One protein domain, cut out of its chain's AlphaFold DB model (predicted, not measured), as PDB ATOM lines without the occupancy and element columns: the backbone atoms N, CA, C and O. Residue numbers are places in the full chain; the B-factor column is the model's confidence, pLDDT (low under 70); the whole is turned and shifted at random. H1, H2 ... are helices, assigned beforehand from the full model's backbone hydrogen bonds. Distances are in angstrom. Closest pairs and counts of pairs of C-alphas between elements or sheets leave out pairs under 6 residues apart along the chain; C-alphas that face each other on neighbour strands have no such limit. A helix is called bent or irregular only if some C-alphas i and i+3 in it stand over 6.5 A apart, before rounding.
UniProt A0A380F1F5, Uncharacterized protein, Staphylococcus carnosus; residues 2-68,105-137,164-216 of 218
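What this domain is: This is residues 2 to 68, 105 to 137 and 164 to 216 of the 218 residues of an uncharacterized protein of Staphylococcus carnosus (UniProt A0A380F1F5). H1 to H4 make an up-and-down bundle, each running against the one before; residues 2 to 32 of the long H1 and residues 195 to 216, with H5, stick out as two arms. The class is all helix, 153 printed residues with five named helices. The whole is extended, radius of gyration of the C-alphas 25.6 A, spanning 95 by 45 by 25 A.

Where its parts are: Find C-alpha 2 at (-83.129, -154.078, 119.752); from there H1, residues 2 to 63, runs 83.6 A. H2 is residues 105 to 123, H3 126 to 137, H4 168 to 192, and H5 199 to 214, ending at C-alpha 214 (-89.238, -149.335, 78.833). H1 and H2 are irregular: C-alphas 58 and 61 are 7.3 A apart, C-alphas 119 and 122 7.9 A.

How they stand to each other: Look at residues 40 to 58 of H1, which alone touch H2, at a shallow tilt of 20 degrees; the closest C-alphas, Met 54 and Leu 109, are 5.1 A apart. Residues 44 to 62 alone touch H4, closest at C-alphas Ile 55 and Tyr 177, 6.5 A. The hairpin H2 and H3 only just touch, closest at C-alphas Gln 121 and Val 129, 6.6 A, with 3 pairs within 8 A. Every O i to N i+4 pair is within hydrogen-bond range in H3 and H5, 53 of 58 in H1, 13 of 15 in H2, 18 of 21 in H4.

The domain as a whole: Residues 69 to 104 and 138 to 163 are not printed; the C-alphas across these cuts are 13.3 A and 22.4 A apart. Of the links printed whole none is long. The pLDDT is under 70 in 43 residues, among them 194 to 216.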
ATOM      1  N   GLU A   2     -84.145-155.147 119.673       55.09
ATOM      2  CA  GLU A   2     -83.129-154.078 119.752       55.09
ATOM      3  C   GLU A   2     -82.422-153.755 118.420       55.09
ATOM      4  O   GLU A   2     -82.221-152.580 118.122       55.09
ATOM      5  N   ASP A   3     -82.142-154.745 117.563       58.38
ATOM      6  CA  ASP A   3     -81.485-154.509 116.258       58.38
ATOM      7  C   ASP A   3     -82.292-153.598 115.315       58.38
ATOM      8  O   ASP A   3     -81.730-152.837 114.524       58.38
ATOM      9  N   ASN A   4     -83.624-153.605 115.435       61.41
ATOM     10  CA  ASN A   4     -84.512-152.752 114.638       61.41
ATOM     11  C   ASN A   4     -84.499-151.285 115.105       61.41
ATOM     12  O   ASN A   4     -84.792-150.383 114.322       61.41
ATOM     13  N   ILE A   5     -84.154-151.029 116.370       66.31
ATOM     14  CA  ILE A   5     -84.102-149.677 116.944       66.31
ATOM     15  C   ILE A   5     -82.788-148.998 116.546       66.31
ATOM     16  O   ILE A   5     -82.793-147.846 116.110       66.31
ATOM     17  N   TRP A   6     -81.670-149.728 116.609       63.00
ATOM     18  CA  TRP A   6     -80.365-149.231 116.167       63.00
ATOM     19  C   TRP A   6     -80.322-148.970 114.664       63.00
ATOM     20  O   TRP A   6     -79.853-147.917 114.236       63.00
ATOM     21  N   THR A   7     -80.882-149.871 113.856       68.94
ATOM     22  CA  THR A   7     -80.998-149.656 112.407       68.94
ATOM     23  C   THR A   7     -81.894-148.459 112.077       68.94
ATOM     24  O   THR A   7     -81.517-147.653 111.225       68.94
ATOM     25  N   ALA A   8     -83.013-148.254 112.779       68.69
ATOM     26  CA  ALA A   8     -83.860-147.071 112.598       68.69
ATOM     27  C   ALA A   8     -83.148-145.756 112.979       68.69
ATOM     28  O   ALA A   8     -83.236-144.774 112.236       68.69
ATOM     29  N   LEU A   9     -82.393-145.739 114.083       65.38
ATOM     30  CA  LEU A   9     -81.601-144.580 114.521       65.38
ATOM     31  C   LEU A   9     -80.476-144.239 113.538       65.38
ATOM     32  O   LEU A   9     -80.338-143.083 113.139       65.38
ATOM     33  N   ILE A  10     -79.713-145.240 113.094       70.56
ATOM     34  CA  ILE A  10     -78.632-145.065 112.112       70.56
ATOM     35  C   ILE A  10     -79.204-144.550 110.785       70.56
ATOM     36  O   ILE A  10     -78.669-143.604 110.206       70.56
ATOM     37  N   THR A  11     -80.334-145.100 110.334       66.06
ATOM     38  CA  THR A  11     -81.005-144.645 109.106       66.06
ATOM     39  C   THR A  11     -81.498-143.199 109.241       66.06
ATOM     40  O   THR A  11     -81.329-142.403 108.317       66.06
ATOM     41  N   GLY A  12     -82.040-142.817 110.402       68.00
ATOM     42  CA  GLY A  12     -82.461-141.443 110.694       68.00
ATOM     43  C   GLY A  12     -81.307-140.436 110.670       68.00
ATOM     44  O   GLY A  12     -81.431-139.374 110.056       68.00
ATOM     45  N   ILE A  13     -80.163-140.787 111.264       73.62
ATOM     46  CA  ILE A  13     -78.952-139.947 111.280       73.62
ATOM     47  C   ILE A  13     -78.389-139.773 109.864       73.62
ATOM     48  O   ILE A  13     -78.066-138.655 109.461       73.62
ATOM     49  N   VAL A  14     -78.325-140.848 109.075       71.88
ATOM     50  CA  VAL A  14     -77.827-140.806 107.689       71.88
ATOM     51  C   VAL A  14     -78.736-139.965 106.787       71.88
ATOM     52  O   VAL A  14     -78.242-139.166 105.984       71.88
ATOM     53  N   LEU A  15     -80.059-140.088 106.931       66.94
ATOM     54  CA  LEU A  15     -81.026-139.281 106.178       66.94
ATOM     55  C   LEU A  15     -80.942-137.797 106.546       66.94
ATOM     56  O   LEU A  15     -80.951-136.944 105.656       66.94
ATOM     57  N   TYR A  16     -80.821-137.483 107.838       72.25
ATOM     58  CA  TYR A  16     -80.669-136.106 108.302       72.25
ATOM     59  C   TYR A  16     -79.349-135.488 107.825       72.25
ATOM     60  O   TYR A  16     -79.356-134.396 107.257       72.25
ATOM     61  N   GLY A  17     -78.234-136.216 107.950       63.47
ATOM     62  CA  GLY A  17     -76.928-135.771 107.460       63.47
ATOM     63  C   GLY A  17     -76.919-135.526 105.949       63.47
ATOM     64  O   GLY A  17     -76.426-134.497 105.490       63.47
ATOM     65  N   SER A  18     -77.538-136.417 105.170       66.62
ATOM     66  CA  SER A  18     -77.670-136.254 103.715       66.62
ATOM     67  C   SER A  18     -78.523-135.037 103.343       66.62
ATOM     68  O   SER A  18     -78.178-134.290 102.426       66.62
ATOM     69  N   LYS A  19     -79.624-134.799 104.070       81.81
ATOM     70  CA  LYS A  19     -80.490-133.626 103.877       81.81
ATOM     71  C   LYS A  19     -79.742-132.324 104.159       81.81
ATOM     72  O   LYS A  19     -79.849-131.391 103.367       81.81
ATOM     73  N   GLU A  20     -78.988-132.264 105.252       70.50
ATOM     74  CA  GLU A  20     -78.263-131.052 105.642       70.50
ATOM     75  C   GLU A  20     -77.109-130.750 104.677       70.50
ATOM     76  O   GLU A  20     -76.924-129.601 104.284       70.50
ATOM     77  N   TRP A  21     -76.419-131.776 104.167       69.44
ATOM     78  CA  TRP A  21     -75.435-131.625 103.089       69.44
ATOM     79  C   TRP A  21     -76.038-131.057 101.801       69.44
ATOM     80  O   TRP A  21     -75.465-130.149 101.193       69.44
ATOM     81  N   ILE A  22     -77.204-131.561 101.384       68.31
ATOM     82  CA  ILE A  22     -77.924-131.025 100.220       68.31
ATOM     83  C   ILE A  22     -78.331-129.573 100.479       68.31
ATOM     84  O   ILE A  22     -78.175-128.741  99.585       68.31
ATOM     85  N   ARG A  23     -78.814-129.254 101.687       74.25
ATOM     86  CA  ARG A  23     -79.196-127.888 102.063       74.25
ATOM     87  C   ARG A  23     -78.005-126.940 101.986       74.25
ATOM     88  O   ARG A  23     -78.080-125.960 101.259       74.25
ATOM     89  N   LEU A  24     -76.878-127.285 102.610       67.25
ATOM     90  CA  LEU A  24     -75.651-126.482 102.576       67.25
ATOM     91  C   LEU A  24     -75.127-126.280 101.149       67.25
ATOM     92  O   LEU A  24     -74.730-125.172 100.782       67.25
ATOM     93  N   TYR A  25     -75.159-127.321 100.315       66.94
ATOM     94  CA  TYR A  25     -74.771-127.219  98.906       66.94
ATOM     95  C   TYR A  25     -75.701-126.295  98.105       66.94
ATOM     96  O   TYR A  25     -75.253-125.525  97.253       66.94
ATOM     97  N   VAL A  26     -77.008-126.364  98.362       70.25
ATOM     98  CA  VAL A  26     -77.998-125.495  97.714       70.25
ATOM     99  C   VAL A  26     -77.849-124.052  98.202       70.25
ATOM    100  O   VAL A  26     -77.776-123.157  97.364       70.25
ATOM    101  N   ASP A  27     -77.716-123.828  99.508       70.06
ATOM    102  CA  ASP A  27     -77.598-122.503 100.125       70.06
ATOM    103  C   ASP A  27     -76.326-121.781  99.667       70.06
ATOM    104  O   ASP A  27     -76.390-120.640  99.213       70.06
ATOM    105  N   THR A  28     -75.175-122.461  99.673       67.38
ATOM    106  CA  THR A  28     -73.912-121.900  99.153       67.38
ATOM    107  C   THR A  28     -74.002-121.573  97.666       67.38
ATOM    108  O   THR A  28     -73.520-120.531  97.218       67.38
ATOM    109  N   ARG A  29     -74.668-122.416  96.870       70.94
ATOM    110  CA  ARG A  29     -74.898-122.137  95.450       70.94
ATOM    111  C   ARG A  29     -75.827-120.941  95.244       70.94
ATOM    112  O   ARG A  29     -75.556-120.138  94.351       70.94
ATOM    113  N   ILE A  30     -76.902-120.820  96.022       69.12
ATOM    114  CA  ILE A  30     -77.831-119.682  95.962       69.12
ATOM    115  C   ILE A  30     -77.105-118.399  96.364       69.12
ATOM    116  O   ILE A  30     -77.174-117.429  95.616       69.12
ATOM    117  N   ALA A  31     -76.344-118.414  97.461       70.12
ATOM    118  CA  ALA A  31     -75.554-117.274  97.923       70.12
ATOM    119  C   ALA A  31     -74.534-116.818  96.868       70.12
ATOM    120  O   ALA A  31     -74.500-115.644  96.517       70.12
ATOM    121  N   ASN A  32     -73.779-117.748  96.274       67.50
ATOM    122  CA  ASN A  32     -72.833-117.433  95.198       67.50
ATOM    123  C   ASN A  32     -73.528-116.905  93.935       67.50
ATOM    124  O   ASN A  32     -73.008-116.028  93.253       67.50
ATOM    125  N   THR A  33     -74.710-117.432  93.601       71.00
ATOM    126  CA  THR A  33     -75.490-116.951  92.449       71.00
ATOM    127  C   THR A  33     -76.024-115.545  92.709       71.00
ATOM    128  O   THR A  33     -75.943-114.701  91.823       71.00
ATOM    129  N   LYS A  34     -76.515-115.283  93.924       72.81
ATOM    130  CA  LYS A  34     -76.978-113.969  94.366       72.81
ATOM    131  C   LYS A  34     -75.840-112.951  94.332       72.81
ATOM    132  O   LYS A  34     -75.990-111.924  93.687       72.81
ATOM    133  N   LEU A  35     -74.684-113.285  94.905       72.12
ATOM    134  CA  LEU A  35     -73.502-112.422  94.897       72.12
ATOM    135  C   LEU A  35     -73.060-112.107  93.462       72.12
ATOM    136  O   LEU A  35     -72.879-110.945  93.130       72.12
ATOM    137  N   ASN A  36     -72.987-113.106  92.576       73.81
ATOM    138  CA  ASN A  36     -72.660-112.878  91.163       73.81
ATOM    139  C   ASN A  36     -73.677-111.972  90.444       73.81
ATOM    140  O   ASN A  36     -73.289-111.190  89.581       73.81
ATOM    141  N   LEU A  37     -74.970-112.086  90.759       73.94
ATOM    142  CA  LEU A  37     -76.015-111.243  90.173       73.94
ATOM    143  C   LEU A  37     -76.024-109.823  90.750       73.94
ATOM    144  O   LEU A  37     -76.380-108.891  90.043       73.94
ATOM    145  N   GLU A  38     -75.637-109.645  92.008       79.88
ATOM    146  CA  GLU A  38     -75.605-108.330  92.654       79.88
ATOM    147  C   GLU A  38     -74.328-107.553  92.329       79.88
ATOM    148  O   GLU A  38     -74.377-106.331  92.246       79.88
ATOM    149  N   THR A  39     -73.195-108.230  92.107       79.69
ATOM    150  CA  THR A  39     -71.898-107.560  91.895       79.69
ATOM    151  C   THR A  39     -71.385-107.657  90.462       79.69
ATOM    152  O   THR A  39     -71.049-106.639  89.868       79.69
ATOM    153  N   LEU A  40     -71.351-108.851  89.861       84.50
ATOM    154  CA  LEU A  40     -70.770-109.036  88.525       84.50
ATOM    155  C   LEU A  40     -71.736-108.639  87.410       84.50
ATOM    156  O   LEU A  40     -71.315-108.093  86.396       84.50
ATOM    157  N   TYR A  41     -73.029-108.926  87.560       85.62
ATOM    158  CA  TYR A  41     -74.006-108.627  86.510       85.62
ATOM    159  C   TYR A  41     -74.106-107.127  86.179       85.62
ATOM    160  O   TYR A  41     -74.087-106.809  84.985       85.62
ATOM    161  N   PRO A  42     -74.133-106.197  87.159       88.88
ATOM    162  CA  PRO A  42     -74.092-104.766  86.868       88.88
ATOM    163  C   PRO A  42     -72.838-104.358  86.094       88.88
ATOM    164  O   PRO A  42     -72.969-103.695  85.072       88.88
ATOM    165  N   ILE A  43     -71.656-104.840  86.499       89.50
ATOM    166  CA  ILE A  43     -70.372-104.546  85.837       89.50
ATOM    167  C   ILE A  43     -70.400-104.950  84.361       89.50
ATOM    168  O   ILE A  43     -70.088-104.163  83.468       89.50
ATOM    169  N   TYR A  44     -70.803-106.191  84.093       89.69
ATOM    170  CA  TYR A  44     -70.904-106.704  82.731       89.69
ATOM    171  C   TYR A  44     -71.925-105.902  81.906       89.69
ATOM    172  O   TYR A  44     -71.689-105.623  80.731       89.69
ATOM    173  N   THR A  45     -73.049-105.516  82.516       90.00
ATOM    174  CA  THR A  45     -74.127-104.764  81.852       90.00
ATOM    175  C   THR A  45     -73.690-103.348  81.521       90.00
ATOM    176  O   THR A  45     -73.935-102.877  80.415       90.00
ATOM    177  N   GLU A  46     -72.999-102.689  82.443       93.06
ATOM    178  CA  GLU A  46     -72.439-101.357  82.250       93.06
ATOM    179  C   GLU A  46     -71.410-101.346  81.114       93.06
ATOM    180  O   GLU A  46     -71.530-100.546  80.182       93.06
ATOM    181  N   CYS A  47     -70.474-102.303  81.114       93.94
ATOM    182  CA  CYS A  47     -69.513-102.469  80.024       93.94
ATOM    183  C   CYS A  47     -70.222-102.703  78.677       93.94
ATOM    184  O   CYS A  47     -69.871-102.070  77.681       93.94
ATOM    185  N   PHE A  48     -71.242-103.570  78.644       92.81
ATOM    186  CA  PHE A  48     -72.000-103.877  77.427       92.81
ATOM    187  C   PHE A  48     -72.787-102.675  76.897       92.81
ATOM    188  O   PHE A  48     -72.787-102.408  75.695       92.81
ATOM    189  N   ILE A  49     -73.449-101.921  77.778       93.69
ATOM    190  CA  ILE A  49     -74.160-100.694  77.402       93.69
ATOM    191  C   ILE A  49     -73.174 -99.682  76.820       93.69
ATOM    192  O   ILE A  49     -73.472 -99.073  75.793       93.69
ATOM    193  N   SER A  50     -72.011 -99.514  77.453       96.00
ATOM    194  CA  SER A  50     -70.996 -98.561  77.009       96.00
ATOM    195  C   SER A  50     -70.448 -98.913  75.620       96.00
ATOM    196  O   SER A  50     -70.532 -98.092  74.703       96.00
ATOM    197  N   VAL A  51     -70.032-100.165  75.389       95.44
ATOM    198  CA  VAL A  51     -69.551-100.580  74.058       95.44
ATOM    199  C   VAL A  51     -70.645-100.521  72.992       95.44
ATOM    200  O   VAL A  51     -70.391-100.128  71.854       95.44
ATOM    201  N   LYS A  52     -71.893-100.839  73.350       94.62
ATOM    202  CA  LYS A  52     -73.023-100.735  72.425       94.62
ATOM    203  C   LYS A  52     -73.275 -99.290  71.999       94.62
ATOM    204  O   LYS A  52     -73.601 -99.065  70.835       94.62
ATOM    205  N   LYS A  53     -73.111 -98.314  72.898       95.62
ATOM    206  CA  LYS A  53     -73.175 -96.885  72.547       95.62
ATOM    207  C   LYS A  53     -72.031 -96.495  71.612       95.62
ATOM    208  O   LYS A  53     -72.298 -95.898  70.575       95.62
ATOM    209  N   MET A  54     -70.797 -96.885  71.938       96.12
ATOM    210  CA  MET A  54     -69.607 -96.619  71.117       96.12
ATOM    211  C   MET A  54     -69.766 -97.153  69.680       96.12
ATOM    212  O   MET A  54     -69.593 -96.418  68.708       96.12
ATOM    213  N   ILE A  55     -70.176 -98.417  69.532       93.88
ATOM    214  CA  ILE A  55     -70.417 -99.052  68.226       93.88
ATOM    215  C   ILE A  55     -71.655 -98.461  67.534       93.88
ATOM    216  O   ILE A  55     -71.673 -98.290  66.316       93.88
ATOM    217  N   GLY A  56     -72.688 -98.103  68.298       92.25
ATOM    218  CA  GLY A  56     -73.871 -97.418  67.780       92.25
ATOM    219  C   GLY A  56     -73.538 -96.063  67.151       92.25
ATOM    220  O   GLY A  56     -74.036 -95.757  66.068       92.25
ATOM    221  N   ALA A  57     -72.649 -95.287  67.777       93.81
ATOM    222  CA  ALA A  57     -72.168 -94.028  67.217       93.81
ATOM    223  C   ALA A  57     -71.451 -94.262  65.881       93.81
ATOM    224  O   ALA A  57     -71.857 -93.676  64.884       93.81
ATOM    225  N   TYR A  58     -70.528 -95.227  65.812       94.00
ATOM    226  CA  TYR A  58     -69.835 -95.597  64.566       94.00
ATOM    227  C   TYR A  58     -70.794 -95.935  63.412       94.00
ATOM    228  O   TYR A  58     -70.529 -95.626  62.250       94.00
ATOM    229  N   ARG A  59     -71.931 -96.572  63.719       91.12
ATOM    230  CA  ARG A  59     -72.933 -96.993  62.730       91.12
ATOM    231  C   ARG A  59     -73.869 -95.861  62.276       91.12
ATOM    232  O   ARG A  59     -74.529 -96.006  61.245       91.12
ATOM    233  N   THR A  60     -73.916 -94.744  63.002       88.50
ATOM    234  CA  THR A  60     -74.860 -93.632  62.774       88.50
ATOM    235  C   THR A  60     -74.915 -93.150  61.318       88.50
ATOM    236  O   THR A  60     -76.038 -93.059  60.805       88.50
ATOM    237  N   PRO A  61     -73.778 -92.956  60.608       85.12
ATOM    238  CA  PRO A  61     -73.774 -92.537  59.203       85.12
ATOM    239  C   PRO A  61     -74.601 -93.432  58.268       85.12
ATOM    240  O   PRO A  61     -75.100 -92.972  57.249       85.12
ATOM    241  N   PHE A  62     -74.761 -94.713  58.610       84.25
ATOM    242  CA  PHE A  62     -75.440 -95.706  57.774       84.25
ATOM    243  C   PHE A  62     -76.889 -95.967  58.181       84.25
ATOM    244  O   PHE A  62     -77.648 -96.554  57.416       84.25
ATOM    245  N   THR A  63     -77.262 -95.618  59.408       80.19
ATOM    246  CA  THR A  63     -78.610 -95.878  59.941       80.19
ATOM    247  C   THR A  63     -79.552 -94.700  59.790       80.19
ATOM    248  O   THR A  63     -80.765 -94.888  59.821       80.19
ATOM    249  N   GLN A  64     -79.008 -93.493  59.671       77.88
ATOM    250  CA  GLN A  64     -79.782 -92.265  59.614       77.88
ATOM    251  C   GLN A  64     -79.251 -91.411  58.462       77.88
ATOM    252  O   GLN A  64     -78.319 -90.624  58.615       77.88
ATOM    253  N   GLU A  65     -79.829 -91.608  57.278       75.44
ATOM    254  CA  GLU A  65     -79.431 -90.844  56.099       75.44
ATOM    255  C   GLU A  65     -79.652 -89.341  56.323       75.44
ATOM    256  O   GLU A  65     -80.698 -88.882  56.806       75.44
ATOM    257  N   GLY A  66     -78.609 -88.588  55.990       78.88
ATOM    258  CA  GLY A  66     -78.543 -87.142  56.118       78.88
ATOM    259  C   GLY A  66     -78.478 -86.592  57.537       78.88
ATOM    260  O   GLY A  66     -78.764 -85.414  57.744       78.88
ATOM    261  N   THR A  67     -78.070 -87.393  58.527       84.00
ATOM    262  CA  THR A  67     -77.843 -86.906  59.902       84.00
ATOM    263  C   THR A  67     -76.935 -85.682  59.954       84.00
ATOM    264  O   THR A  67     -77.242 -84.733  60.665       84.00
ATOM    265  N   PHE A  68     -75.867 -85.649  59.157       86.50
ATOM    266  CA  PHE A  68     -74.913 -84.534  59.169       86.50
ATOM    267  C   PHE A  68     -75.392 -83.290  58.406       86.50
ATOM    268  O   PHE A  68     -74.823 -82.214  58.566       86.50
ATOM    269  N   LEU A 105     -68.030 -87.014  69.860       95.62
ATOM    270  CA  LEU A 105     -68.927 -87.945  70.545       95.62
ATOM    271  C   LEU A 105     -68.356 -89.371  70.536       95.62
ATOM    272  O   LEU A 105     -68.372 -90.042  71.567       95.62
ATOM    273  N   MET A 106     -67.853 -89.837  69.392       97.44
ATOM    274  CA  MET A 106     -67.228 -91.156  69.264       97.44
ATOM    275  C   MET A 106     -65.975 -91.284  70.147       97.44
ATOM    276  O   MET A 106     -65.828 -92.290  70.842       97.44
ATOM    277  N   GLU A 107     -65.114 -90.265  70.182       98.12
ATOM    278  CA  GLU A 107     -63.936 -90.194  71.060       98.12
ATOM    279  C   GLU A 107     -64.326 -90.300  72.539       98.12
ATOM    280  O   GLU A 107     -63.755 -91.111  73.274       98.12
ATOM    281  N   GLY A 108     -65.340 -89.534  72.961       97.88
ATOM    282  CA  GLY A 108     -65.869 -89.573  74.324       97.88
ATOM    283  C   GLY A 108     -66.404 -90.955  74.698       97.88
ATOM    284  O   GLY A 108     -66.003 -91.524  75.711       97.88
ATOM    285  N   LEU A 109     -67.233 -91.557  73.839       98.06
ATOM    286  CA  LEU A 109     -67.784 -92.898  74.070       98.06
ATOM    287  C   LEU A 109     -66.698 -93.980  74.121       98.06
ATOM    288  O   LEU A 109     -66.785 -94.897  74.940       98.06
ATOM    289  N   LYS A 110     -65.671 -93.880  73.271       97.81
ATOM    290  CA  LYS A 110     -64.511 -94.779  73.305       97.81
ATOM    291  C   LYS A 110     -63.748 -94.634  74.617       97.81
ATOM    292  O   LYS A 110     -63.386 -95.640  75.228       97.81
ATOM    293  N   HIS A 111     -63.505 -93.402  75.061       97.75
ATOM    294  CA  HIS A 111     -62.829 -93.131  76.328       97.75
ATOM    295  C   HIS A 111     -63.613 -93.697  77.521       97.75
ATOM    296  O   HIS A 111     -63.045 -94.434  78.329       97.75
ATOM    297  N   ASP A 112     -64.921 -93.439  77.582       97.12
ATOM    298  CA  ASP A 112     -65.811 -93.955  78.625       97.12
ATOM    299  C   ASP A 112     -65.806 -95.485  78.662       97.12
ATOM    300  O   ASP A 112     -65.634 -96.090  79.725       97.12
ATOM    301  N   PHE A 113     -65.950 -96.134  77.502       97.31
ATOM    302  CA  PHE A 113     -65.881 -97.589  77.409       97.31
ATOM    303  C   PHE A 113     -64.530 -98.121  77.881       97.31
ATOM    304  O   PHE A 113     -64.496 -99.035  78.705       97.31
ATOM    305  N   ASN A 114     -63.426 -97.541  77.410       95.94
ATOM    306  CA  ASN A 114     -62.091 -97.988  77.783       95.94
ATOM    307  C   ASN A 114     -61.842 -97.857  79.293       95.94
ATOM    308  O   ASN A 114     -61.271 -98.766  79.894       95.94
ATOM    309  N   ASN A 115     -62.310 -96.780  79.925       96.38
ATOM    310  CA  ASN A 115     -62.185 -96.575  81.369       96.38
ATOM    311  C   ASN A 115     -63.000 -97.602  82.166       96.38
ATOM    312  O   ASN A 115     -62.470 -98.253  83.074       96.38
ATOM    313  N   ILE A 116     -64.277 -97.773  81.803       95.00
ATOM    314  CA  ILE A 116     -65.178 -98.740  82.442       95.00
ATOM    315  C   ILE A 116     -64.616-100.156  82.279       95.00
ATOM    316  O   ILE A 116     -64.537-100.904  83.254       95.00
ATOM    317  N   PHE A 117     -64.177-100.522  81.075       95.62
ATOM    318  CA  PHE A 117     -63.640-101.849  80.799       95.62
ATOM    319  C   PHE A 117     -62.310-102.089  81.514       95.62
ATOM    320  O   PHE A 117     -62.174-103.100  82.196       95.62
ATOM    321  N   SER A 118     -61.355-101.159  81.439       93.75
ATOM    322  CA  SER A 118     -60.031-101.303  82.069       93.75
ATOM    323  C   SER A 118     -60.125-101.466  83.585       93.75
ATOM    324  O   SER A 118     -59.425-102.295  84.164       93.75
ATOM    325  N   THR A 119     -61.040-100.737  84.228       94.12
ATOM    326  CA  THR A 119     -61.304-100.860  85.673       94.12
ATOM    327  C   THR A 119     -61.843-102.246  86.037       94.12
ATOM    328  O   THR A 119     -61.567-102.771  87.114       94.12
ATOM    329  N   ASN A 120     -62.586-102.869  85.121       92.44
ATOM    330  CA  ASN A 120     -63.311-104.113  85.351       92.44
ATOM    331  C   ASN A 120     -62.720-105.330  84.619       92.44
ATOM    332  O   ASN A 120     -63.277-106.425  84.711       92.44
ATOM    333  N   GLN A 121     -61.589-105.185  83.922       92.75
ATOM    334  CA  GLN A 121     -61.040-106.219  83.032       92.75
ATOM    335  C   GLN A 121     -60.745-107.541  83.753       92.75
ATOM    336  O   GLN A 121     -60.854-108.610  83.158       92.75
ATOM    337  N   VAL A 122     -60.446-107.482  85.057       89.50
ATOM    338  CA  VAL A 122     -60.187-108.647  85.921       89.50
ATOM    339  C   VAL A 122     -61.373-109.615  85.994       89.50
ATOM    340  O   VAL A 122     -61.205-110.792  86.314       89.50
ATOM    341  N   PHE A 123     -62.583-109.139  85.697       89.50
ATOM    342  CA  PHE A 123     -63.786-109.961  85.718       89.50
ATOM    343  C   PHE A 123     -64.023-110.725  84.414       89.50
ATOM    344  O   PHE A 123     -64.887-111.603  84.404       89.50
ATOM    345  N   PHE A 124     -63.258-110.443  83.356       90.44
ATOM    346  CA  PHE A 124     -63.405-111.036  82.030       90.44
ATOM    347  C   PHE A 124     -62.318-112.078  81.728       90.44
ATOM    348  O   PHE A 124     -61.241-112.083  82.321       90.44
ATOM    349  N   ASP A 125     -62.606-112.972  80.779       92.12
ATOM    350  CA  ASP A 125     -61.627-113.953  80.304       92.12
ATOM    351  C   ASP A 125     -60.488-113.261  79.530       92.12
ATOM    352  O   ASP A 125     -60.735-112.341  78.751       92.12
ATOM    353  N   TYR A 126     -59.255-113.761  79.664       92.56
ATOM    354  CA  TYR A 126     -58.064-113.181  79.022       92.56
ATOM    355  C   TYR A 126     -58.206-113.014  77.499       92.56
ATOM    356  O   TYR A 126     -57.974-111.929  76.972       92.56
ATOM    357  N   ASP A 127     -58.671-114.054  76.797       93.50
ATOM    358  CA  ASP A 127     -58.882-114.001  75.341       93.50
ATOM    359  C   ASP A 127     -59.903-112.930  74.942       93.50
ATOM    360  O   ASP A 127     -59.844-112.367  73.850       93.50
ATOM    361  N   PHE A 128     -60.875-112.658  75.816       94.38
ATOM    362  CA  PHE A 128     -61.846-111.602  75.585       94.38
ATOM    363  C   PHE A 128     -61.241-110.223  75.828       94.38
ATOM    364  O   PHE A 128     -61.477-109.321  75.033       94.38
ATOM    365  N   VAL A 129     -60.430-110.064  76.877       96.00
ATOM    366  CA  VAL A 129     -59.684-108.825  77.133       96.00
ATOM    367  C   VAL A 129     -58.793-108.475  75.941       96.00
ATOM    368  O   VAL A 129     -58.864-107.350  75.456       96.00
ATOM    369  N   ALA A 130     -58.040-109.439  75.403       95.88
ATOM    370  CA  ALA A 130     -57.208-109.232  74.216       95.88
ATOM    371  C   ALA A 130     -58.032-108.753  73.006       95.88
ATOM    372  O   ALA A 130     -57.713-107.728  72.409       95.88
ATOM    373  N   LYS A 131     -59.156-109.422  72.711       96.06
ATOM    374  CA  LYS A 131     -60.083-109.000  71.644       96.06
ATOM    375  C   LYS A 131     -60.661-107.604  71.864       96.06
ATOM    376  O   LYS A 131     -60.881-106.874  70.905       96.06
ATOM    377  N   THR A 132     -60.946-107.235  73.110       96.62
ATOM    378  CA  THR A 132     -61.439-105.895  73.442       96.62
ATOM    379  C   THR A 132     -60.378-104.835  73.182       96.62
ATOM    380  O   THR A 132     -60.702-103.799  72.611       96.62
ATOM    381  N   ILE A 133     -59.121-105.098  73.543       96.44
ATOM    382  CA  ILE A 133     -58.003-104.186  73.267       96.44
ATOM    383  C   ILE A 133     -57.843-103.984  71.756       96.44
ATOM    384  O   ILE A 133     -57.752-102.844  71.307       96.44
ATOM    385  N   GLU A 134     -57.881-105.064  70.969       96.56
ATOM    386  CA  GLU A 134     -57.857-104.986  69.500       96.56
ATOM    387  C   GLU A 134     -59.026-104.154  68.958       96.56
ATOM    388  O   GLU A 134     -58.819-103.254  68.150       96.56
ATOM    389  N   CYS A 135     -60.246-104.390  69.452       96.62
ATOM    390  CA  CYS A 135     -61.429-103.635  69.041       96.62
ATOM    391  C   CYS A 135     -61.303-102.134  69.347       96.62
ATOM    392  O   CYS A 135     -61.705-101.309  68.528       96.62
ATOM    393  N   VAL A 136     -60.776-101.768  70.520       97.25
ATOM    394  CA  VAL A 136     -60.553-100.362  70.900       97.25
ATOM    395  C   VAL A 136     -59.468 -99.731  70.028       97.25
ATOM    396  O   VAL A 136     -59.600 -98.573  69.641       97.25
ATOM    397  N   HIS A 137     -58.417-100.482  69.694       97.06
ATOM    398  CA  HIS A 137     -57.345-100.000  68.827       97.06
ATOM    399  C   HIS A 137     -57.820 -99.759  67.389       97.06
ATOM    400  O   HIS A 137     -57.531 -98.708  66.822       97.06
ATOM    401  N   ASN A 164     -66.729 -90.443  50.025       85.88
ATOM    402  CA  ASN A 164     -65.270 -90.511  50.101       85.88
ATOM    403  C   ASN A 164     -64.765 -90.711  51.539       85.88
ATOM    404  O   ASN A 164     -63.652 -91.194  51.728       85.88
ATOM    405  N   ILE A 165     -65.564 -90.335  52.544       88.62
ATOM    406  CA  ILE A 165     -65.236 -90.510  53.969       88.62
ATOM    407  C   ILE A 165     -65.709 -91.877  54.459       88.62
ATOM    408  O   ILE A 165     -64.941 -92.670  54.989       88.62
ATOM    409  N   PHE A 166     -66.985 -92.195  54.273       88.88
ATOM    410  CA  PHE A 166     -67.565 -93.462  54.707       88.88
ATOM    411  C   PHE A 166     -67.437 -94.502  53.599       88.88
ATOM    412  O   PHE A 166     -68.420 -94.970  53.020       88.88
ATOM    413  N   THR A 167     -66.185 -94.854  53.313       87.81
ATOM    414  CA  THR A 167     -65.812 -95.789  52.252       87.81
ATOM    415  C   THR A 167     -66.434 -97.176  52.448       87.81
ATOM    416  O   THR A 167     -66.930 -97.550  53.518       87.81
ATOM    417  N   HIS A 168     -66.352 -98.007  51.405       86.56
ATOM    418  CA  HIS A 168     -66.780 -99.401  51.503       86.56
ATOM    419  C   HIS A 168     -66.043-100.164  52.617       86.56
ATOM    420  O   HIS A 168     -66.642-101.008  53.283       86.56
ATOM    421  N   GLU A 169     -64.767 -99.855  52.854       87.44
ATOM    422  CA  GLU A 169     -63.983-100.451  53.936       87.44
ATOM    423  C   GLU A 169     -64.518-100.051  55.313       87.44
ATOM    424  O   GLU A 169     -64.823-100.930  56.125       87.44
ATOM    425  N   TYR A 170     -64.754 -98.754  55.532       90.00
ATOM    426  CA  TYR A 170     -65.357 -98.244  56.766       90.00
ATOM    427  C   TYR A 170     -66.706 -98.927  57.043       90.00
ATOM    428  O   TYR A 170     -66.990 -99.385  58.154       90.00
ATOM    429  N   LYS A 171     -67.535 -99.091  56.002       89.62
ATOM    430  CA  LYS A 171     -68.820 -99.797  56.099       89.62
ATOM    431  C   LYS A 171     -68.656-101.283  56.432       89.62
ATOM    432  O   LYS A 171     -69.440-101.822  57.211       89.62
ATOM    433  N   ARG A 172     -67.649-101.969  55.880       89.44
ATOM    434  CA  ARG A 172     -67.383-103.389  56.188       89.44
ATOM    435  C   ARG A 172     -66.999-103.600  57.651       89.44
ATOM    436  O   ARG A 172     -67.390-104.623  58.216       89.44
ATOM    437  N   LYS A 173     -66.309-102.643  58.279       93.19
ATOM    438  CA  LYS A 173     -65.959-102.709  59.707       93.19
ATOM    439  C   LYS A 173     -67.173-102.650  60.643       93.19
ATOM    440  O   LYS A 173     -67.089-103.164  61.753       93.19
ATOM    441  N   VAL A 174     -68.345-102.184  60.192       91.38
ATOM    442  CA  VAL A 174     -69.595-102.306  60.979       91.38
ATOM    443  C   VAL A 174     -69.847-103.763  61.381       91.38
ATOM    444  O   VAL A 174     -70.136-104.043  62.541       91.38
ATOM    445  N   LEU A 175     -69.654-104.708  60.455       88.81
ATOM    446  CA  LEU A 175     -69.830-106.133  60.737       88.81
ATOM    447  C   LEU A 175     -68.773-106.670  61.715       88.81
ATOM    448  O   LEU A 175     -69.057-107.585  62.486       88.81
ATOM    449  N   TYR A 176     -67.553-106.129  61.681       92.94
ATOM    450  CA  TYR A 176     -66.509-106.471  62.648       92.94
ATOM    451  C   TYR A 176     -66.940-106.073  64.068       92.94
ATOM    452  O   TYR A 176     -66.929-106.917  64.965       92.94
ATOM    453  N   TYR A 177     -67.424-104.842  64.247       93.94
ATOM    454  CA  TYR A 177     -67.920-104.360  65.536       93.94
ATOM    455  C   TYR A 177     -69.179-105.104  66.009       93.94
ATOM    456  O   TYR A 177     -69.297-105.439  67.187       93.94
ATOM    457  N   GLU A 178     -70.100-105.450  65.109       89.94
ATOM    458  CA  GLU A 178     -71.271-106.274  65.453       89.94
ATOM    459  C   GLU A 178     -70.866-107.674  65.945       89.94
ATOM    460  O   GLU A 178     -71.351-108.130  66.978       89.94
ATOM    461  N   ARG A 179     -69.891-108.324  65.296       90.75
ATOM    462  CA  ARG A 179     -69.343-109.612  65.767       90.75
ATOM    463  C   ARG A 179     -68.628-109.500  67.114       90.75
ATOM    464  O   ARG A 179     -68.580-110.468  67.881       90.75
ATOM    465  N   TYR A 180     -68.042-108.342  67.408       93.75
ATOM    466  CA  TYR A 180     -67.485-108.077  68.728       93.75
ATOM    467  C   TYR A 180     -68.595-108.006  69.795       93.75
ATOM    468  O   TYR A 180     -68.452-108.627  70.850       93.75
ATOM    469  N   LEU A 181     -69.737-107.367  69.505       90.44
ATOM    470  CA  LEU A 181     -70.905-107.384  70.403       90.44
ATOM    471  C   LEU A 181     -71.420-108.808  70.657       90.44
ATOM    472  O   LEU A 181     -71.676-109.154  71.809       90.44
ATOM    473  N   ASP A 182     -71.482-109.657  69.628       88.38
ATOM    474  CA  ASP A 182     -71.843-111.075  69.791       88.38
ATOM    475  C   ASP A 182     -70.871-111.801  70.738       88.38
ATOM    476  O   ASP A 182     -71.275-112.582  71.603       88.38
ATOM    477  N   SER A 183     -69.572-111.507  70.622       89.06
ATOM    478  CA  SER A 183     -68.545-112.063  71.515       89.06
ATOM    479  C   SER A 183     -68.731-111.601  72.966       89.06
ATOM    480  O   SER A 183     -68.471-112.373  73.897       89.06
ATOM    481  N   PHE A 184     -69.207-110.369  73.170       87.69
ATOM    482  CA  PHE A 184     -69.565-109.823  74.481       87.69
ATOM    483  C   PHE A 184     -70.774-110.564  75.077       87.69
ATOM    484  O   PHE A 184     -70.760-110.972  76.243       87.69
ATOM    485  N   GLU A 185     -71.815-110.803  74.279       84.88
ATOM    486  CA  GLU A 185     -72.979-111.582  74.714       84.88
ATOM    487  C   GLU A 185     -72.610-113.029  75.064       84.88
ATOM    488  O   GLU A 185     -73.098-113.591  76.050       84.88
ATOM    489  N   ASP A 186     -71.705-113.639  74.302       86.31
ATOM    490  CA  ASP A 186     -71.200-114.977  74.593       86.31
ATOM    491  C   ASP A 186     -70.417-115.031  75.911       86.31
ATOM    492  O   ASP A 186     -70.544-116.009  76.660       86.31
ATOM    493  N   GLN A 187     -69.660-113.981  76.247       84.31
ATOM    494  CA  GLN A 187     -69.037-113.835  77.566       84.31
ATOM    495  C   GLN A 187     -70.081-113.821  78.686       84.31
ATOM    496  O   GLN A 187     -69.976-114.590  79.648       84.31
ATOM    497  N   PHE A 188     -71.149-113.041  78.525       81.62
ATOM    498  CA  PHE A 188     -72.290-113.043  79.444       81.62
ATOM    499  C   PHE A 188     -72.898-114.438  79.612       81.62
ATOM    500  O   PHE A 188     -73.090-114.924  80.732       81.62
ATOM    501  N   ARG A 189     -73.185-115.121  78.501       80.25
ATOM    502  CA  ARG A 189     -73.794-116.459  78.522       80.25
ATOM    503  C   ARG A 189     -72.910-117.466  79.240       80.25
ATOM    504  O   ARG A 189     -73.413-118.250  80.051       80.25
ATOM    505  N   LYS A 190     -71.597-117.435  78.995       82.44
ATOM    506  CA  LYS A 190     -70.622-118.307  79.668       82.44
ATOM    507  C   LYS A 190     -70.561-118.024  81.166       82.44
ATOM    508  O   LYS A 190     -70.685-118.969  81.952       82.44
ATOM    509  N   ARG A 191     -70.430-116.752  81.559       82.56
ATOM    510  CA  ARG A 191     -70.260-116.332  82.959       82.56
ATOM    511  C   ARG A 191     -71.492-116.628  83.809       82.56
ATOM    512  O   ARG A 191     -71.378-117.245  84.867       82.56
ATOM    513  N   PHE A 192     -72.676-116.279  83.310       77.25
ATOM    514  CA  PHE A 192     -73.944-116.443  84.032       77.25
ATOM    515  C   PHE A 192     -74.648-117.774  83.742       77.25
ATOM    516  O   PHE A 192     -75.713-118.050  84.290       77.25
ATOM    517  N   LYS A 193     -74.045-118.639  82.911       73.44
ATOM    518  CA  LYS A 193     -74.603-119.939  82.491       73.44
ATOM    519  C   LYS A 193     -76.007-119.808  81.880       73.44
ATOM    520  O   LYS A 193     -76.817-120.731  81.989       73.44
ATOM    521  N   LEU A 194     -76.285-118.680  81.225       64.06
ATOM    522  CA  LEU A 194     -77.541-118.423  80.524       64.06
ATOM    523  C   LEU A 194     -77.605-119.314  79.274       64.06
ATOM    524  O   LEU A 194     -76.618-119.472  78.561       64.06
ATOM    525  N   GLY A 195     -78.749-119.956  79.031       50.22
ATOM    526  CA  GLY A 195     -78.965-120.786  77.837       50.22
ATOM    527  C   GLY A 195     -78.338-122.189  77.854       50.22
ATOM    528  O   GLY A 195     -78.609-122.980  76.951       50.22
ATOM    529  N   ARG A 196     -77.574-122.581  78.886       47.25
ATOM    530  CA  ARG A 196     -77.275-124.006  79.095       47.25
ATOM    531  C   ARG A 196     -78.522-124.667  79.652       47.25
ATOM    532  O   ARG A 196     -78.844-124.496  80.827       47.25
ATOM    533  N   GLU A 197     -79.185-125.483  78.837       47.62
ATOM    534  CA  GLU A 197     -79.994-126.572  79.369       47.62
ATOM    535  C   GLU A 197     -79.185-127.244  80.478       47.62
ATOM    536  O   GLU A 197     -78.094-127.771  80.241       47.62
ATOM    537  N   SER A 198     -79.655-127.097  81.718       50.44
ATOM    538  CA  SER A 198     -78.894-127.542  82.875       50.44
ATOM    539  C   SER A 198     -78.528-129.014  82.657       50.44
ATOM    540  O   SER A 198     -79.329-129.781  82.128       50.44
ATOM    541  N   LYS A 199     -77.321-129.456  83.032       51.28
ATOM    542  CA  LYS A 199     -76.942-130.879  82.887       51.28
ATOM    543  C   LYS A 199     -78.028-131.814  83.462       51.28
ATOM    544  O   LYS A 199     -78.222-132.910  82.950       51.28
ATOM    545  N   ILE A 200     -78.803-131.334  84.441       51.16
ATOM    546  CA  ILE A 200     -79.984-131.995  85.003       51.16
ATOM    547  C   ILE A 200     -81.121-132.122  83.979       51.16
ATOM    548  O   ILE A 200     -81.715-133.186  83.915       51.16
ATOM    549  N   SER A 201     -81.436-131.118  83.153       51.75
ATOM    550  CA  SER A 201     -82.463-131.250  82.105       51.75
ATOM    551  C   SER A 201     -82.038-132.207  80.987       51.75
ATOM    552  O   SER A 201     -82.870-132.992  80.538       51.75
ATOM    553  N   ILE A 202     -80.753-132.246  80.614       55.06
ATOM    554  CA  ILE A 202     -80.206-133.242  79.672       55.06
ATOM    555  C   ILE A 202     -80.311-134.658  80.260       55.06
ATOM    556  O   ILE A 202     -80.790-135.576  79.588       55.06
ATOM    557  N   ILE A 203     -79.928-134.840  81.527       55.72
ATOM    558  CA  ILE A 203     -80.055-136.118  82.248       55.72
ATOM    559  C   ILE A 203     -81.531-136.513  82.393       55.72
ATOM    560  O   ILE A 203     -81.880-137.653  82.109       55.72
ATOM    561  N   LYS A 204     -82.419-135.574  82.736       55.22
ATOM    562  CA  LYS A 204     -83.870-135.786  82.873       55.22
ATOM    563  C   LYS A 204     -84.507-136.163  81.536       55.22
ATOM    564  O   LYS A 204     -85.391-137.012  81.505       55.22
ATOM    565  N   ARG A 205     -84.029-135.607  80.417       58.66
ATOM    566  CA  ARG A 205     -84.481-135.968  79.063       58.66
ATOM    567  C   ARG A 205     -83.968-137.345  78.641       58.66
ATOM    568  O   ARG A 205     -84.741-138.114  78.076       58.66
ATOM    569  N   LYS A 206     -82.714-137.692  78.964       62.59
ATOM    570  CA  LYS A 206     -82.166-139.048  78.765       62.59
ATOM    571  C   LYS A 206     -82.923-140.091  79.598       62.59
ATOM    572  O   LYS A 206     -83.329-141.106  79.045       62.59
ATOM    573  N   TRP A 207     -83.215-139.799  80.865       58.97
ATOM    574  CA  TRP A 207     -84.036-140.645  81.740       58.97
ATOM    575  C   TRP A 207     -85.483-140.773  81.254       58.97
ATOM    576  O   TRP A 207     -86.020-141.874  81.219       58.97
ATOM    577  N   LYS A 208     -86.110-139.679  80.803       64.56
ATOM    578  CA  LYS A 208     -87.470-139.702  80.237       64.56
ATOM    579  C   LYS A 208     -87.538-140.534  78.951       64.56
ATOM    580  O   LYS A 208     -88.472-141.308  78.783       64.56
ATOM    581  N   ARG A 209     -86.530-140.434  78.073       63.00
ATOM    582  CA  ARG A 209     -86.411-141.293  76.879       63.00
ATOM    583  C   ARG A 209     -86.195-142.762  77.249       63.00
ATOM    584  O   ARG A 209     -86.822-143.620  76.642       63.00
ATOM    585  N   PHE A 210     -85.364-143.051  78.249       66.75
ATOM    586  CA  PHE A 210     -85.133-144.412  78.741       66.75
ATOM    587  C   PHE A 210     -86.409-145.036  79.335       66.75
ATOM    588  O   PHE A 210     -86.783-146.143  78.963       66.75
ATOM    589  N   LEU A 211     -87.145-144.289  80.164       56.62
ATOM    590  CA  LEU A 211     -88.419-144.727  80.748       56.62
ATOM    591  C   LEU A 211     -89.530-144.910  79.702       56.62
ATOM    592  O   LEU A 211     -90.307-145.856  79.807       56.62
ATOM    593  N   ASN A 212     -89.598-144.055  78.676       64.12
ATOM    594  CA  ASN A 212     -90.544-144.233  77.568       64.12
ATOM    595  C   ASN A 212     -90.213-145.472  76.720       64.12
ATOM    596  O   ASN A 212     -91.125-146.173  76.291       64.12
ATOM    597  N   LYS A 213     -88.921-145.788  76.553       63.31
ATOM    598  CA  LYS A 213     -88.454-146.998  75.859       63.31
ATOM    599  C   LYS A 213     -88.805-148.280  76.625       63.31
ATOM    600  O   LYS A 213     -89.130-149.282  76.005       63.31
ATOM    601  N   ILE A 214     -88.803-148.228  77.960       60.34
ATOM    602  CA  ILE A 214     -89.238-149.335  78.833       60.34
ATOM    603  C   ILE A 214     -90.768-149.491  78.838       60.34
ATOM    604  O   ILE A 214     -91.269-150.604  78.948       60.34
ATOM    605  N   LYS A 215     -91.529-148.398  78.692       52.19
ATOM    606  CA  LYS A 215     -93.005-148.415  78.701       52.19
ATOM    607  C   LYS A 215     -93.663-148.687  77.339       52.19
ATOM    608  O   LYS A 215     -94.886-148.624  77.259       52.19
ATOM    609  N   GLY A 216     -92.892-148.974  76.288       51.19
ATOM    610  CA  GLY A 216     -93.429-149.414  74.994       51.19
ATOM    611  C   GLY A 216     -94.376-148.422  74.304       51.19
ATOM    612  O   GLY A 216     -95.263-148.846  73.574       51.19
TER     613      GLY A 216